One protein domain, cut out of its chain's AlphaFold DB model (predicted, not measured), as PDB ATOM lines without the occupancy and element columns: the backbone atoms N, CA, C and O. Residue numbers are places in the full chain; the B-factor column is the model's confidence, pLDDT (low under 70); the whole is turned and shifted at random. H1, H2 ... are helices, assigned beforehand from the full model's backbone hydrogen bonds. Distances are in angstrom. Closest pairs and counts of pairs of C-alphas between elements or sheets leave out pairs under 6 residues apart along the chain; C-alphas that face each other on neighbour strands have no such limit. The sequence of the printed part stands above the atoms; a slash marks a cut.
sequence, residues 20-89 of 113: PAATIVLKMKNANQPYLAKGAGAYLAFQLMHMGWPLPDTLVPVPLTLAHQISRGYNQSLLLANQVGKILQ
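This is residues 20 to 89 of the 113 residues of an uncharacterized protein of Parachlamydiaceae bacterium (UniProt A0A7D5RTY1). Two helices, H2 and H4, cross face to face as an X; H1 makes a corner with the first part of H2, and a long link without a named element, residues 51 to 65, runs back past H4 on its side away from H2 to the short H3. The printed part has 70 residues, with four named helices in the order H1, H2, H3, H4 and no named strand; the class is all helix. The whole is compact, with a radius of gyration of the C-alphas of 12.6 A, and spans 37 by 26 by 16 A.

The longest helix, H2, is residues 34 to 50, 24.6 A from C-alpha 34 at (184.086, 134.952, 231.823) to C-alpha 50. H4, residues 76 to 88, is 18.3 A long and ends with C-alpha 88 at (175.402, 136.598, 248.649). H1, residues 20 to 30, is 15.2 A long and begins with C-alpha 20 at (195.624, 146.300, 237.973). H3 is residues 66 to 69, 5.1 A long.

H2 and H4 touch, closest at the C-alphas of Gly 41 and Leu 80, 4.9 A apart. They run the same way at a steep tilt of 50 degrees. H1 touches H2, which meets it with residues 34 to 40 alone; the closest C-alphas, of Met 28 and Leu 36, are 6.5 A apart. These two run opposite ways at a steep tilt of 47 degrees. H1 and H4 are close but not clearly touching, with the C-alphas of Met 28 and Gln 76 closest at 7.2 A. H3 is apart from H1, H2 and H4. In H1, H2 and H4 every O i to N i+4 pair is within hydrogen-bond range; H3 is too short for such a pair.

The two C-alphas farthest apart, of Gly 52 and Ser 71, are 37.9 A apart. The printed part has no cut. The link from H1 to H2 is tight, that from H3 to H4 is short, and that from H2 to H3, 15 residues, is long. The mean pLDDT of the printed part is 80.6; residues 29 to 34 and 64 to 74 are under 70.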
ATOM      1  N   PRO A  20     196.223 147.606 238.263       84.19
ATOM      2  CA  PRO A  20     195.624 146.300 237.973       84.19
ATOM      3  C   PRO A  20     194.097 146.326 237.822       84.19
ATOM      4  O   PRO A  20     193.554 145.601 236.987       84.19
ATOM      5  N   ALA A  21     193.395 147.184 238.565       83.38
ATOM      6  CA  ALA A  21     191.941 147.289 238.487       83.38
ATOM      7  C   ALA A  21     191.474 147.845 237.137       83.38
ATOM      8  O   ALA A  21     190.568 147.284 236.513       83.38
ATOM      9  N   ALA A  22     192.153 148.877 236.625       82.06
ATOM     10  CA  ALA A  22     191.899 149.393 235.280       82.06
ATOM     11  C   ALA A  22     192.127 148.304 234.216       82.06
ATOM     12  O   ALA A  22     191.331 148.160 233.285       82.06
ATOM     13  N   THR A  23     193.153 147.466 234.399       82.19
ATOM     14  CA  THR A  23     193.440 146.334 233.505       82.19
ATOM     15  C   THR A  23     192.330 145.282 233.532       82.19
ATOM     16  O   THR A  23     191.933 144.791 232.475       82.19
ATOM     17  N   ILE A  24     191.792 144.947 234.711       79.25
ATOM     18  CA  ILE A  24     190.658 144.020 234.847       79.25
ATOM     19  C   ILE A  24     189.442 144.570 234.099       79.25
ATOM     20  O   ILE A  24     188.861 143.853 233.286       79.25
ATOM     21  N   VAL A  25     189.097 145.844 234.301       76.81
ATOM     22  CA  VAL A  25     187.965 146.489 233.613       76.81
ATOM     23  C   VAL A  25     188.166 146.492 232.094       76.81
ATOM     24  O   VAL A  25     187.247 146.146 231.351       76.81
ATOM     25  N   LEU A  26     189.369 146.823 231.616       73.56
ATOM     26  CA  LEU A  26     189.701 146.820 230.187       73.56
ATOM     27  C   LEU A  26     189.617 145.418 229.570       73.56
ATOM     28  O   LEU A  26     189.041 145.257 228.490       73.56
ATOM     29  N   LYS A  27     190.145 144.395 230.250       75.06
ATOM     30  CA  LYS A  27     190.063 143.001 229.789       75.06
ATOM     31  C   LYS A  27     188.628 142.476 229.827       75.06
ATOM     32  O   LYS A  27     188.211 141.813 228.885       75.06
ATOM     33  N   MET A  28     187.853 142.819 230.854       71.81
ATOM     34  CA  MET A  28     186.433 142.467 230.940       71.81
ATOM     35  C   MET A  28     185.600 143.145 229.857       71.81
ATOM     36  O   MET A  28     184.667 142.532 229.343       71.81
ATOM     37  N   LYS A  29     185.943 144.387 229.487       66.75
ATOM     38  CA  LYS A  29     185.387 145.035 228.301       66.75
ATOM     39  C   LYS A  29     185.747 144.166 227.095       66.75
ATOM     40  O   LYS A  29     184.860 143.568 226.512       66.75
ATOM     41  N   ASN A  30     187.021 144.017 226.755       58.16
ATOM     42  CA  ASN A  30     187.435 143.578 225.418       58.16
ATOM     43  C   ASN A  30     187.532 142.067 225.157       58.16
ATOM     44  O   ASN A  30     187.635 141.694 223.991       58.16
ATOM     45  N   ALA A  31     187.486 141.202 226.170       52.84
ATOM     46  CA  ALA A  31     187.795 139.784 226.003       52.84
ATOM     47  C   ALA A  31     186.629 138.864 226.404       52.84
ATOM     48  O   ALA A  31     185.963 139.079 227.415       52.84
ATOM     49  N   ASN A  32     186.424 137.790 225.634       60.72
ATOM     50  CA  ASN A  32     185.493 136.689 225.913       60.72
ATOM     51  C   ASN A  32     185.985 135.818 227.094       60.72
ATOM     52  O   ASN A  32     186.247 134.625 226.955       60.72
ATOM     53  N   GLN A  33     186.229 136.443 228.249       68.00
ATOM     54  CA  GLN A  33     186.951 135.869 229.387       68.00
ATOM     55  C   GLN A  33     186.068 135.868 230.646       68.00
ATOM     56  O   GLN A  33     186.311 136.632 231.583       68.00
ATOM     57  N   PRO A  34     185.042 134.998 230.711       68.50
ATOM     58  CA  PRO A  34     184.086 134.952 231.823       68.50
ATOM     59  C   PRO A  34     184.739 134.626 233.175       68.50
ATOM     60  O   PRO A  34     184.178 134.930 234.226       68.50
ATOM     61  N   TYR A  35     185.945 134.051 233.174       77.62
ATOM     62  CA  TYR A  35     186.710 133.808 234.396       77.62
ATOM     63  C   TYR A  35     187.097 135.110 235.120       77.62
ATOM     64  O   TYR A  35     187.134 135.124 236.349       77.62
ATOM     65  N   LEU A  36     187.304 136.221 234.398       77.75
ATOM     66  CA  LEU A  36     187.588 137.525 235.011       77.75
ATOM     67  C   LEU A  36     186.388 138.047 235.807       77.75
ATOM     68  O   LEU A  36     186.566 138.640 236.870       77.75
ATOM     69  N   ALA A  37     185.166 137.755 235.349       80.25
ATOM     70  CA  ALA A  37     183.950 138.109 236.071       80.25
ATOM     71  C   ALA A  37     183.808 137.334 237.392       80.25
ATOM     72  O   ALA A  37     183.254 137.873 238.346       80.25
ATOM     73  N   LYS A  38     184.354 136.110 237.491       86.44
ATOM     74  CA  LYS A  38     184.362 135.352 238.756       86.44
ATOM     75  C   LYS A  38     185.191 136.059 239.827       86.44
ATOM     76  O   LYS A  38     184.718 136.238 240.946       86.44
ATOM     77  N   GLY A  39     186.407 136.479 239.473       89.50
ATOM     78  CA  GLY A  39     187.298 137.196 240.388       89.50
ATOM     79  C   GLY A  39     186.745 138.571 240.758       89.50
ATOM     80  O   GLY A  39     186.550 138.862 241.934       89.50
ATOM     81  N   ALA A  40     186.412 139.393 239.760       88.50
ATOM     82  CA  ALA A  40     185.867 140.731 239.989       88.50
ATOM     83  C   ALA A  40     184.537 140.704 240.769       88.50
ATOM     84  O   ALA A  40     184.336 141.509 241.676       88.50
ATOM     85  N   GLY A  41     183.655 139.745 240.473       91.44
ATOM     86  CA  GLY A  41     182.411 139.542 241.213       91.44
ATOM     87  C   GLY A  41     182.634 139.122 242.668       91.44
ATOM     88  O   GLY A  41     181.890 139.555 243.542       91.44
ATOM     89  N   ALA A  42     183.680 138.340 242.954       93.75
ATOM     90  CA  ALA A  42     184.036 137.992 244.328       93.75
ATOM     91  C   ALA A  42     184.486 139.213 245.136       93.75
ATOM     92  O   ALA A  42     183.994 139.420 246.243       93.75
ATOM     93  N   TYR A  43     185.339 140.062 244.559       94.62
ATOM     94  CA  TYR A  43     185.736 141.307 245.212       94.62
ATOM     95  C   TYR A  43     184.545 142.254 245.425       94.62
ATOM     96  O   TYR A  43     184.437 142.858 246.488       94.62
ATOM     97  N   LEU A  44     183.612 142.352 244.467       94.00
ATOM     98  CA  LEU A  44     182.383 143.143 244.635       94.00
ATOM     99  C   LEU A  44     181.524 142.637 245.800       94.00
ATOM    100  O   LEU A  44     181.057 143.437 246.609       94.00
ATOM    101  N   ALA A  45     181.321 141.321 245.894       94.81
ATOM    102  CA  ALA A  45     180.549 140.729 246.981       94.81
ATOM    103  C   ALA A  45     181.217 140.984 248.340       94.81
ATOM    104  O   ALA A  45     180.552 141.398 249.286       94.81
ATOM    105  N   PHE A  46     182.538 140.801 248.414       95.12
ATOM    106  CA  PHE A  46     183.315 141.067 249.620       95.12
ATOM    107  C   PHE A  46     183.243 142.538 250.033       95.12
ATOM    108  O   PHE A  46     183.015 142.829 251.206       95.12
ATOM    109  N   GLN A  47     183.356 143.458 249.073       95.44
ATOM    110  CA  GLN A  47     183.241 144.889 249.327       95.44
ATOM    111  C   GLN A  47     181.859 145.256 249.874       95.44
ATOM    112  O   GLN A  47     181.765 146.017 250.833       95.44
ATOM    113  N   LEU A  48     180.784 144.687 249.318       93.62
ATOM    114  CA  LEU A  48     179.435 144.931 249.828       93.62
ATOM    115  C   LEU A  48     179.270 144.442 251.274       93.62
ATOM    116  O   LEU A  48     178.659 145.136 252.083       93.62
ATOM    117  N   MET A  49     179.851 143.285 251.613       93.50
ATOM    118  CA  MET A  49     179.885 142.795 252.996       93.50
ATOM    119  C   MET A  49     180.702 143.724 253.911       93.50
ATOM    120  O   MET A  49     180.294 143.975 255.041       93.50
ATOM    121  N   HIS A  50     181.819 144.273 253.421       95.00
ATOM    122  CA  HIS A  50     182.692 145.180 254.182       95.00
ATOM    123  C   HIS A  50     182.074 146.552 254.432       95.00
ATOM    124  O   HIS A  50     182.326 147.160 255.468       95.00
ATOM    125  N   MET A  51     181.238 147.036 253.513       93.38
ATOM    126  CA  MET A  51     180.526 148.308 253.670       93.38
ATOM    127  C   MET A  51     179.508 148.295 254.820       93.38
ATOM    128  O   MET A  51     179.013 149.358 255.197       93.38
ATOM    129  N   GLY A  52     179.163 147.118 255.362       91.94
ATOM    130  CA  GLY A  52     178.201 146.982 256.459       91.94
ATOM    131  C   GLY A  52     176.779 147.404 256.082       91.94
ATOM    132  O   GLY A  52     175.982 147.766 256.944       91.94
ATOM    133  N   TRP A  53     176.453 147.423 254.788       92.69
ATOM    134  CA  TRP A  53     175.108 147.755 254.327       92.69
ATOM    135  C   TRP A  53     174.170 146.556 254.457       92.69
ATOM    136  O   TRP A  53     174.622 145.411 254.376       92.69
ATOM    137  N   PRO A  54     172.852 146.794 254.592       92.19
ATOM    138  CA  PRO A  54     171.872 145.738 254.398       92.19
ATOM    139  C   PRO A  54     172.085 145.076 253.035       92.19
ATOM    140  O   PRO A  54     172.239 145.761 252.018       92.19
ATOM    141  N   LEU A  55     172.106 143.744 253.015       92.94
ATOM    142  CA  LEU A  55     172.213 143.010 251.762       92.94
ATOM    143  C   LEU A  55     170.942 143.221 250.929       92.94
ATOM    144  O   LEU A  55     169.845 143.201 251.488       92.94
ATOM    145  N   PRO A  56     171.067 143.390 249.604       92.69
ATOM    146  CA  PRO A  56     169.913 143.578 248.740       92.69
ATOM    147  C   PRO A  56     169.088 142.292 248.643       92.69
ATOM    148  O   PRO A  56     169.641 141.191 248.591       92.69
ATOM    149  N   ASP A  57     167.769 142.427 248.521       95.12
ATOM    150  CA  ASP A  57     166.880 141.286 248.269       95.12
ATOM    151  C   ASP A  57     167.049 140.712 246.859       95.12
ATOM    152  O   ASP A  57     166.820 139.526 246.633       95.12
ATOM    153  N   THR A  58     167.467 141.546 245.905       95.00
ATOM    154  CA  THR A  58     167.662 141.173 244.503       95.00
ATOM    155  C   THR A  58     168.786 141.983 243.870       95.00
ATOM    156  O   THR A  58     169.011 143.147 244.208       95.00
ATOM    157  N   LEU A  59     169.490 141.373 242.923       94.69
ATOM    158  CA  LEU A  59     170.520 142.020 242.120       94.69
ATOM    159  C   LEU A  59     169.993 142.232 240.707       94.69
ATOM    160  O   LEU A  59     169.524 141.298 240.057       94.69
ATOM    161  N   VAL A  60     170.110 143.456 240.203       92.94
ATOM    162  CA  VAL A  60     169.613 143.814 238.874       92.94
ATOM    163  C   VAL A  60     170.780 144.334 238.030       92.94
ATOM    164  O   VAL A  60     171.279 145.431 238.289       92.94
ATOM    165  N   PRO A  61     171.268 143.564 237.041       90.69
ATOM    166  CA  PRO A  61     172.354 144.002 236.180       90.69
ATOM    167  C   PRO A  61     171.877 145.109 235.237       90.69
ATOM    168  O   PRO A  61     170.842 144.995 234.583       90.69
ATOM    169  N   VAL A  62     172.663 146.179 235.131       85.06
ATOM    170  CA  VAL A  62     172.379 147.279 234.200       85.06
ATOM    171  C   VAL A  62     172.704 146.836 232.766       85.06
ATOM    172  O   VAL A  62     173.817 146.360 232.524       85.06
ATOM    173  N   PRO A  63     171.778 146.971 231.799       74.69
ATOM    174  CA  PRO A  63     171.994 146.529 230.425       74.69
ATOM    175  C   PRO A  63     173.062 147.376 229.718       74.69
ATOM    176  O   PRO A  63     173.079 148.604 229.825       74.69
ATOM    177  N   LEU A  64     173.938 146.720 228.955       68.19
ATOM    178  CA  LEU A  64     174.912 147.381 228.079       68.19
ATOM    179  C   LEU A  64     174.240 148.005 226.842       68.19
ATOM    180  O   LEU A  64     173.135 147.640 226.448       68.19
ATOM    181  N   THR A  65     174.924 148.959 226.207       59.22
ATOM    182  CA  THR A  65     174.564 149.521 224.895       59.22
ATOM    183  C   THR A  65     174.543 148.444 223.803       59.22
ATOM    184  O   THR A  65     175.475 147.649 223.702       59.22
ATOM    185  N   LEU A  66     173.524 148.475 222.931       47.12
ATOM    186  CA  LEU A  66     173.301 147.531 221.818       47.12
ATOM    187  C   LEU A  66     174.545 147.327 220.920       47.12
ATOM    188  O   LEU A  66     174.823 146.211 220.491       47.12
ATOM    189  N   ALA A  67     175.346 148.382 220.719       48.66
ATOM    190  CA  ALA A  67     176.597 148.349 219.953       48.66
ATOM    191  C   ALA A  67     177.691 147.441 220.561       48.66
ATOM    192  O   ALA A  67     178.569 146.972 219.847       48.66
ATOM    193  N   HIS A  68     177.635 147.147 221.867       52.34
ATOM    194  CA  HIS A  68     178.550 146.219 222.548       52.34
ATOM    195  C   HIS A  68     177.994 144.794 222.681       52.34
ATOM    196  O   HIS A  68     178.755 143.869 222.968       52.34
ATOM    197  N   GLN A  69     176.686 144.602 222.496       48.81
ATOM    198  CA  GLN A  69     176.028 143.312 222.712       48.81
ATOM    199  C   GLN A  69     176.240 142.359 221.521       48.81
ATOM    200  O   GLN A  69     176.412 141.158 221.717       48.81
ATOM    201  N   ILE A  70     176.317 142.907 220.302       45.28
ATOM    202  CA  ILE A  70     176.411 142.141 219.047       45.28
ATOM    203  C   ILE A  70     177.845 141.654 218.752       45.28
ATOM    204  O   ILE A  70     178.011 140.629 218.104       45.28
ATOM    205  N   SER A  71     178.893 142.295 219.288       45.25
ATOM    206  CA  SER A  71     180.285 141.890 219.008       45.25
ATOM    207  C   SER A  71     180.914 140.949 220.056       45.25
ATOM    208  O   SER A  71     182.062 140.547 219.878       45.25
ATOM    209  N   ARG A  72     180.230 140.643 221.177       49.06
ATOM    210  CA  ARG A  72     180.852 139.965 222.346       49.06
ATOM    211  C   ARG A  72     180.089 138.796 222.969       49.06
ATOM    212  O   ARG A  72     180.670 138.099 223.793       49.06
ATOM    213  N   GLY A  73     178.817 138.578 222.635       52.38
ATOM    214  CA  GLY A  73     178.058 137.393 223.067       52.38
ATOM    215  C   GLY A  73     177.556 137.361 224.524       52.38
ATOM    216  O   GLY A  73     176.697 136.536 224.819       52.38
ATOM    217  N   TYR A  74     178.000 138.251 225.430       59.59
ATOM    218  CA  TYR A  74     177.580 138.239 226.848       59.59
ATOM    219  C   TYR A  74     177.401 139.637 227.463       59.59
ATOM    220  O   TYR A  74     178.165 140.563 227.186       59.59
ATOM    221  N   ASN A  75     176.424 139.776 228.370       73.12
ATOM    222  CA  ASN A  75     176.247 140.968 229.200       73.12
ATOM    223  C   ASN A  75     177.218 140.913 230.403       73.12
ATOM    224  O   ASN A  75     177.007 140.133 231.332       73.12
ATOM    225  N   GLN A  76     178.285 141.724 230.400       77.69
ATOM    226  CA  GLN A  76     179.297 141.699 231.471       77.69
ATOM    227  C   GLN A  76     178.706 142.002 232.854       77.69
ATOM    228  O   GLN A  76     179.125 141.392 233.841       77.69
ATOM    229  N   SER A  77     177.724 142.906 232.939       84.19
ATOM    230  CA  SER A  77     177.075 143.220 234.213       84.19
ATOM    231  C   SER A  77     176.261 142.034 234.730       84.19
ATOM    232  O   SER A  77     176.248 141.796 235.933       84.19
ATOM    233  N   LEU A  78     175.667 141.228 233.839       87.44
ATOM    234  CA  LEU A  78     174.989 139.983 234.204       87.44
ATOM    235  C   LEU A  78     175.974 138.938 234.740       87.44
ATOM    236  O   LEU A  78     175.679 138.288 235.738       87.44
ATOM    237  N   LEU A  79     177.153 138.791 234.126       88.19
ATOM    238  CA  LEU A  79     178.182 137.866 234.624       88.19
ATOM    239  C   LEU A  79     178.661 138.252 236.031       88.19
ATOM    240  O   LEU A  79     178.782 137.385 236.897       88.19
ATOM    241  N   LEU A  80     178.886 139.547 236.268       90.12
ATOM    242  CA  LEU A  80     179.220 140.068 237.593       90.12
ATOM    243  C   LEU A  80     178.077 139.843 238.586       90.12
ATOM    244  O   LEU A  80     178.310 139.296 239.661       90.12
ATOM    245  N   ALA A  81     176.848 140.208 238.216       92.31
ATOM    246  CA  ALA A  81     175.677 140.059 239.075       92.31
ATOM    247  C   ALA A  81     175.434 138.596 239.459       92.31
ATOM    248  O   ALA A  81     175.181 138.319 240.624       92.31
ATOM    249  N   ASN A  82     175.592 137.651 238.527       92.50
ATOM    250  CA  ASN A  82     175.486 136.215 238.801       92.50
ATOM    251  C   ASN A  82     176.531 135.735 239.805       92.50
ATOM    252  O   ASN A  82     176.209 134.974 240.717       92.50
ATOM    253  N   GLN A  83     177.777 136.191 239.668       93.81
ATOM    254  CA  GLN A  83     178.820 135.830 240.618       93.81
ATOM    255  C   GLN A  83     178.539 136.413 242.009       93.81
ATOM    256  O   GLN A  83     178.665 135.700 243.005       93.81
ATOM    257  N   VAL A  84     178.128 137.681 242.084       95.25
ATOM    258  CA  VAL A  84     177.767 138.337 243.348       95.25
ATOM    259  C   VAL A  84     176.561 137.641 243.984       95.25
ATOM    260  O   VAL A  84     176.616 137.276 245.152       95.25
ATOM    261  N   GLY A  85     175.506 137.372 243.214       96.12
ATOM    262  CA  GLY A  85     174.295 136.695 243.682       96.12
ATOM    263  C   GLY A  85     174.569 135.291 244.198       96.12
ATOM    264  O   GLY A  85     174.039 134.914 245.239       96.12
ATOM    265  N   LYS A  86     175.481 134.555 243.554       95.81
ATOM    266  CA  LYS A  86     175.944 133.256 244.052       95.81
ATOM    267  C   LYS A  86     176.604 133.364 245.432       95.81
ATOM    268  O   LYS A  86     176.347 132.519 246.282       95.81
ATOM    269  N   ILE A  87     177.450 134.372 245.653       95.88
ATOM    270  CA  ILE A  87     178.172 134.558 246.925       95.88
ATOM    271  C   ILE A  87     177.232 135.059 248.026       95.88
ATOM    272  O   ILE A  87     177.286 134.568 249.148       95.88
ATOM    273  N   LEU A  88     176.355 136.010 247.702       95.44
ATOM    274  CA  LEU A  88     175.402 136.598 248.649       95.44
ATOM    275  C   LEU A  88     174.150 135.743 248.872       95.44
ATOM    276  O   LEU A  88     173.329 136.091 249.716       95.44
ATOM    277  N   GLN A  89     173.984 134.670 248.094       96.38
ATOM    278  CA  GLN A  89     172.769 133.855 248.029       96.38
ATOM    279  C   GLN A  89     171.521 134.699 247.721       96.38
ATOM    280  O   GLN A  89     170.482 134.575 248.368       96.38
TER     281      GLN A  89